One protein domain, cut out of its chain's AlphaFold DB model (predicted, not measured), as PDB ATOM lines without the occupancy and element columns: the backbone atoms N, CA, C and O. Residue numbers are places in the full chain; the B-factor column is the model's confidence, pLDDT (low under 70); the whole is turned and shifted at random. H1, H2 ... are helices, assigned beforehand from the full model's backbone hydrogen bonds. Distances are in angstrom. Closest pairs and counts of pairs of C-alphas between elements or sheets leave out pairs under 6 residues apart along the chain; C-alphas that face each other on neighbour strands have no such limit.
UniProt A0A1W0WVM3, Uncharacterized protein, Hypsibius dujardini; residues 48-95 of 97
ATOM      1  N   LEU A  48      34.432  35.676  -0.689       84.44
ATOM      2  CA  LEU A  48      34.035  35.803  -2.081       84.44
ATOM      3  C   LEU A  48      32.921  36.843  -2.272       84.44
ATOM      4  O   LEU A  48      32.981  37.636  -3.208       84.44
ATOM      5  N   LYS A  49      31.947  36.908  -1.356       89.44
ATOM      6  CA  LYS A  49      30.802  37.828  -1.434       89.44
ATOM      7  C   LYS A  49      31.238  39.287  -1.319       89.44
ATOM      8  O   LYS A  49      30.839  40.108  -2.140       89.44
ATOM      9  N   ALA A  50      32.101  39.596  -0.350       90.69
ATOM     10  CA  ALA A  50      32.656  40.943  -0.196       90.69
ATOM     11  C   ALA A  50      33.495  41.345  -1.420       90.69
ATOM     12  O   ALA A  50      33.377  42.455  -1.940       90.69
ATOM     13  N   SER A  51      34.301  40.412  -1.934       91.75
ATOM     14  CA  SER A  51      35.098  40.639  -3.143       91.75
ATOM     15  C   SER A  51      34.215  40.879  -4.370       91.75
ATOM     16  O   SER A  51      34.537  41.724  -5.208       91.75
ATOM     17  N   LYS A  52      33.093  40.158  -4.485       93.38
ATOM     18  CA  LYS A  52      32.143  40.296  -5.590       93.38
ATOM     19  C   LYS A  52      31.441  41.648  -5.562       93.38
ATOM     20  O   LYS A  52      31.399  42.317  -6.592       93.38
ATOM     21  N   GLU A  53      30.995  42.093  -4.394       93.75
ATOM     22  CA  GLU A  53      30.396  43.419  -4.222       93.75
ATOM     23  C   GLU A  53      31.371  44.537  -4.621       93.75
ATOM     24  O   GLU A  53      31.030  45.400  -5.430       93.75
ATOM     25  N   LEU A  54      32.628  44.471  -4.163       93.81
ATOM     26  CA  LEU A  54      33.674  45.420  -4.566       93.81
ATOM     27  C   LEU A  54      33.939  45.387  -6.076       93.81
ATOM     28  O   LEU A  54      34.084  46.430  -6.716       93.81
ATOM     29  N   SER A  55      33.992  44.192  -6.660       94.69
ATOM     30  CA  SER A  55      34.170  43.998  -8.097       94.69
ATOM     31  C   SER A  55      33.039  44.645  -8.910       94.69
ATOM     32  O   SER A  55      33.296  45.259  -9.951       94.69
ATOM     33  N   ASP A  56      31.801  44.557  -8.426       95.12
ATOM     34  CA  ASP A  56      30.632  45.153  -9.071       95.12
ATOM     35  C   ASP A  56      30.603  46.677  -8.905       95.12
ATOM     36  O   ASP A  56      30.376  47.393  -9.885       95.12
ATOM     37  N   MET A  57      30.949  47.194  -7.720       96.50
ATOM     38  CA  MET A  57      31.117  48.635  -7.478       96.50
ATOM     39  C   MET A  57      32.165  49.255  -8.411       96.50
ATOM     40  O   MET A  57      31.949  50.332  -8.970       96.50
ATOM     41  N   LEU A  58      33.283  48.558  -8.623       96.00
ATOM     42  CA  LEU A  58      34.361  48.983  -9.519       96.00
ATOM     43  C   LEU A  58      34.079  48.680 -10.995       96.00
ATOM     44  O   LEU A  58      34.893  49.024 -11.855       96.00
ATOM     45  N   ARG A  59      32.942  48.046 -11.306       95.12
ATOM     46  CA  ARG A  59      32.531  47.663 -12.663       95.12
ATOM     47  C   ARG A  59      33.627  46.899 -13.410       95.12
ATOM     48  O   ARG A  59      33.858  47.126 -14.598       95.12
ATOM     49  N   THR A  60      34.307  45.976 -12.731       93.25
ATOM     50  CA  THR A  60      35.397  45.194 -13.343       93.25
ATOM     51  C   THR A  60      34.893  44.321 -14.496       93.25
ATOM     52  O   THR A  60      35.670  43.961 -15.385       93.25
ATOM     53  N   GLY A  61      33.598  43.976 -14.496       93.31
ATOM     54  CA  GLY A  61      32.963  43.080 -15.462       93.31
ATOM     55  C   GLY A  61      33.393  41.619 -15.306       93.31
ATOM     56  O   GLY A  61      33.366  40.882 -16.287       93.31
ATOM     57  N   LEU A  62      33.886  41.228 -14.129       93.19
ATOM     58  CA  LEU A  62      34.242  39.845 -13.819       93.19
ATOM     59  C   LEU A  62      33.023  39.080 -13.289       93.19
ATOM     60  O   LEU A  62      32.264  39.582 -12.448       93.19
ATOM     61  N   THR A  63      32.848  37.852 -13.776       94.06
ATOM     62  CA  THR A  63      31.887  36.908 -13.194       94.06
ATOM     63  C   THR A  63      32.377  36.429 -11.828       94.06
ATOM     64  O   THR A  63      33.548  36.592 -11.483       94.06
ATOM     65  N   GLU A  64      31.481  35.848 -11.034       92.56
ATOM     66  CA  GLU A  64      31.828  35.292  -9.721       92.56
ATOM     67  C   GLU A  64      32.900  34.194  -9.822       92.56
ATOM     68  O   GLU A  64      33.892  34.235  -9.101       92.56
ATOM     69  N   GLU A  65      32.779  33.299 -10.805       93.50
ATOM     70  CA  GLU A  65      33.778  32.260 -11.093       93.50
ATOM     71  C   GLU A  65      35.147  32.849 -11.468       93.50
ATOM     72  O   GLU A  65      36.182  32.432 -10.948       93.50
ATOM     73  N   GLN A  66      35.170  33.859 -12.345       94.25
ATOM     74  CA  GLN A  66      36.408  34.529 -12.755       94.25
ATOM     75  C   GLN A  66      37.078  35.250 -11.587       94.25
ATOM     76  O   GLN A  66      38.305  35.285 -11.503       94.25
ATOM     77  N   LEU A  67      36.279  35.833 -10.695       94.44
ATOM     78  CA  LEU A  67      36.773  36.483  -9.494       94.44
ATOM     79  C   LEU A  67      37.354  35.464  -8.509       94.44
ATOM     80  O   LEU A  67      38.437  35.703  -7.982       94.44
ATOM     81  N   GLY A  68      36.695  34.319  -8.316       94.06
ATOM     82  CA  GLY A  68      37.218  33.219  -7.504       94.06
ATOM     83  C   GLY A  68      38.569  32.719  -8.014       94.06
ATOM     84  O   GLY A  68      39.530  32.648  -7.250       94.06
ATOM     85  N   LEU A  69      38.683  32.492  -9.326       94.81
ATOM     86  CA  LEU A  69      39.951  32.123  -9.962       94.81
ATOM     87  C   LEU A  69      41.022  33.207  -9.796       94.81
ATOM     88  O   LEU A  69      42.170  32.897  -9.490       94.81
ATOM     89  N   ALA A  70      40.669  34.483  -9.968       94.69
ATOM     90  CA  ALA A  70      41.614  35.581  -9.783       94.69
ATOM     91  C   ALA A  70      42.131  35.649  -8.337       94.69
ATOM     92  O   ALA A  70      43.326  35.842  -8.136       94.69
ATOM     93  N   ILE A  71      41.263  35.454  -7.341       94.00
ATOM     94  CA  ILE A  71      41.646  35.416  -5.922       94.00
ATOM     95  C   ILE A  71      42.584  34.239  -5.647       94.00
ATOM     96  O   ILE A  71      43.610  34.435  -5.001       94.00
ATOM     97  N   GLN A  72      42.279  33.050  -6.168       95.38
ATOM     98  CA  GLN A  72      43.143  31.880  -6.011       95.38
ATOM     99  C   GLN A  72      44.531  32.119  -6.623       95.38
ATOM    100  O   GLN A  72      45.539  31.921  -5.956       95.38
ATOM    101  N   LEU A  73      44.601  32.655  -7.844       96.44
ATOM    102  CA  LEU A  73      45.879  32.966  -8.494       96.44
ATOM    103  C   LEU A  73      46.687  34.025  -7.728       96.44
ATOM    104  O   LEU A  73      47.914  33.957  -7.690       96.44
ATOM    105  N   LEU A  74      46.018  34.998  -7.103       95.50
ATOM    106  CA  LEU A  74      46.676  35.967  -6.223       95.50
ATOM    107  C   LEU A  74      47.257  35.292  -4.971       95.50
ATOM    108  O   LEU A  74      48.356  35.650  -4.553       95.50
ATOM    109  N   GLN A  75      46.547  34.321  -4.389       95.38
ATOM    110  CA  GLN A  75      47.023  33.532  -3.246       95.38
ATOM    111  C   GLN A  75      48.202  32.627  -3.623       95.38
ATOM    112  O   GLN A  75      49.143  32.506  -2.842       95.38
ATOM    113  N   ASP A  76      48.208  32.095  -4.848       96.94
ATOM    114  CA  ASP A  76      49.323  31.334  -5.429       96.94
ATOM    115  C   ASP A  76      50.543  32.218  -5.768       96.94
ATOM    116  O   ASP A  76      51.571  31.735  -6.245       96.94
ATOM    117  N   GLY A  77      50.456  33.530  -5.517       97.06
ATOM    118  CA  GLY A  77      51.558  34.477  -5.671       97.06
ATOM    119  C   GLY A  77      51.663  35.107  -7.059       97.06
ATOM    120  O   GLY A  77      52.649  35.792  -7.341       97.06
ATOM    121  N   ILE A  78      50.666  34.931  -7.930       96.75
ATOM    122  CA  ILE A  78      50.641  35.615  -9.224       96.75
ATOM    123  C   ILE A  78      50.386  37.115  -8.998       96.75
ATOM    124  O   ILE A  78      49.376  37.495  -8.408       96.75
ATOM    125  N   PRO A  79      51.246  38.012  -9.509       97.12
ATOM    126  CA  PRO A  79      51.048  39.450  -9.379       97.12
ATOM    127  C   PRO A  79      49.734  39.941  -9.999       97.12
ATOM    128  O   PRO A  79      49.466  39.723 -11.184       97.12
ATOM    129  N   ALA A  80      48.977  40.739  -9.239       95.00
ATOM    130  CA  ALA A  80      47.704  41.328  -9.673       95.00
ATOM    131  C   ALA A  80      47.798  42.081 -11.008       95.00
ATOM    132  O   ALA A  80      46.882  42.029 -11.830       95.00
ATOM    133  N   ARG A  81      48.932  42.751 -11.259       97.06
ATOM    134  CA  ARG A  81      49.170  43.474 -12.514       97.06
ATOM    135  C   ARG A  81      49.180  42.543 -13.727       97.06
ATOM    136  O   ARG A  81      48.585  42.885 -14.743       97.06
ATOM    137  N   MET A  82      49.789  41.361 -13.608       96.81
ATOM    138  CA  MET A  82      49.809  40.386 -14.700       96.81
ATOM    139  C   MET A  82      48.411  39.834 -14.991       96.81
ATOM    140  O   MET A  82      48.036  39.737 -16.159       96.81
ATOM    141  N   LEU A  83      47.618  39.552 -13.952       95.81
ATOM    142  CA  LEU A  83      46.222  39.125 -14.106       95.81
ATOM    143  C   LEU A  83      45.377  40.207 -14.789       95.81
ATOM    144  O   LEU A  83      44.649  39.920 -15.739       95.81
ATOM    145  N   ALA A  84      45.517  41.465 -14.368       94.56
ATOM    146  CA  ALA A  84      44.812  42.585 -14.983       94.56
ATOM    147  C   ALA A  84      45.176  42.756 -16.468       94.56
ATOM    148  O   ALA A  84      44.291  42.958 -17.303       94.56
ATOM    149  N   ASP A  85      46.459  42.646 -16.818       96.00
ATOM    150  CA  ASP A  85      46.917  42.743 -18.207       96.00
ATOM    151  C   ASP A  85      46.436  41.556 -19.054       96.00
ATOM    152  O   ASP A  85      46.059  41.733 -20.214       96.00
ATOM    153  N   PHE A  86      46.391  40.350 -18.484       95.00
ATOM    154  CA  PHE A  86      45.800  39.177 -19.130       95.00
ATOM    155  C   PHE A  86      44.309  39.383 -19.436       95.00
ATOM    156  O   PHE A  86      43.897  39.226 -20.587       95.00
ATOM    157  N   VAL A  87      43.513  39.813 -18.451       93.44
ATOM    158  CA  VAL A  87      42.072  40.070 -18.623       93.44
ATOM    159  C   VAL A  87      41.823  41.134 -19.693       93.44
ATOM    160  O   VAL A  87      40.950  40.960 -20.546       93.44
ATOM    161  N   LYS A  88      42.605  42.220 -19.698       93.88
ATOM    162  CA  LYS A  88      42.503  43.272 -20.721       93.88
ATOM    163  C   LYS A  88      42.785  42.729 -22.120       93.88
ATOM    164  O   LYS A  88      41.968  42.932 -23.012       93.88
ATOM    165  N   ARG A  89      43.896  42.004 -22.301       94.75
ATOM    166  CA  ARG A  89      44.267  41.416 -23.600       94.75
ATOM    167  C   ARG A  89      43.219  40.431 -24.106       94.75
ATOM    168  O   ARG A  89      42.838  40.514 -25.268       94.75
ATOM    169  N   SER A  90      42.708  39.565 -23.233       91.75
ATOM    170  CA  SER A  90      41.656  38.601 -23.575       91.75
ATOM    171  C   SER A  90      40.385  39.295 -24.089       91.75
ATOM    172  O   SER A  90      39.858  38.947 -25.146       91.75
ATOM    173  N   ARG A  91      39.939  40.364 -23.413       90.50
ATOM    174  CA  ARG A  91      38.766  41.149 -23.837       90.50
ATOM    175  C   ARG A  91      38.977  41.903 -25.145       90.50
ATOM    176  O   ARG A  91      38.039  42.008 -25.930       90.50
ATOM    177  N   SER A  92      40.173  42.442 -25.371       90.00
ATOM    178  CA  SER A  92      40.513  43.109 -26.631       90.00
ATOM    179  C   SER A  92      40.516  42.128 -27.800       90.00
ATOM    180  O   SER A  92      39.968  42.450 -28.846       90.00
ATOM    181  N   ASN A  93      41.061  40.925 -27.606       89.12
ATOM    182  CA  ASN A  93      41.151  39.919 -28.663       89.12
ATOM    183  C   ASN A  93      39.767  39.411 -29.104       89.12
ATOM    184  O   ASN A  93      39.523  39.240 -30.290       89.12
ATOM    185  N   ASN A  94      38.826  39.262 -28.164       78.69
ATOM    186  CA  ASN A  94      37.452  38.842 -28.468       78.69
ATOM    187  C   ASN A  94      36.602  39.910 -29.183       78.69
ATOM    188  O   ASN A  94      35.495  39.603 -29.608       78.69
ATOM    189  N   ARG A  95      37.068  41.163 -29.290       69.00
ATOM    190  CA  ARG A  95      36.370  42.234 -30.032       69.00
ATOM    191  C   ARG A  95      36.822  42.366 -31.487       69.00
ATOM    192  O   ARG A  95      36.237  43.159 -32.215       69.00
TER     193      ARG A  95
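What this domain is: This is residues 48 to 95 of the 97 residues of an uncharacterized protein of Hypsibius dujardini (UniProt A0A1W0WVM3). H3, the longest helix, and H2 make an open V, joined at its closed end by the tight link of residues 76 to 79, and the last part of H3, residues 88 to 93, sticks out with residues 94 and 95. H1 packs crosswise on the other end of H2, at residues 64 to 68, away from H3. The 48 printed residues hold three named helices, in the order H1, H2, H3, and no named strand; the class is all helix. The whole is compact, with a radius of gyration of the C-alphas of 10.9 A, and spans 29 by 24 by 16 A.

How they stand to each other: H3, residues 80 to 93, is close to but not clearly touching H2, residues 64 to 75; their closest C-alphas, those of Ala 80 and Leu 74, are 6.5 A apart. They run opposite ways at a steep tilt of 39 degrees. H2 touches H1, residues 48 to 57, with residues 64 to 68 alone; the closest C-alphas, those of Glu 64 and Lys 52, are 6.5 A apart. These two run opposite ways at a steep tilt of 70.0 degrees, only just short of about perpendicular. H1 and H3 are apart. In H1, H2 and H3 every O i to N i+4 pair is within hydrogen-bond range.

Where its parts are: H3 measures 20.1 A from C-alpha 80 at (47.704, 41.328, -9.673) to C-alpha 93 at (41.151, 39.919, -28.663). H2 measures 16.6 A from C-alpha 64 to C-alpha 75. H1 measures 14.2 A and begins with C-alpha 48 at (34.035, 35.803, -2.081).

The domain as a whole: The two C-alphas farthest apart, those of Gln 75 and Arg 95, are 30.1 A apart. Residues 88 to 95, of which 88 to 93 belong to H3, stand free. The printed part has no cut. The link from H1 to H2 is short, and no link is long. The mean pLDDT of the printed part is 93.2, and residue 95 is under 70.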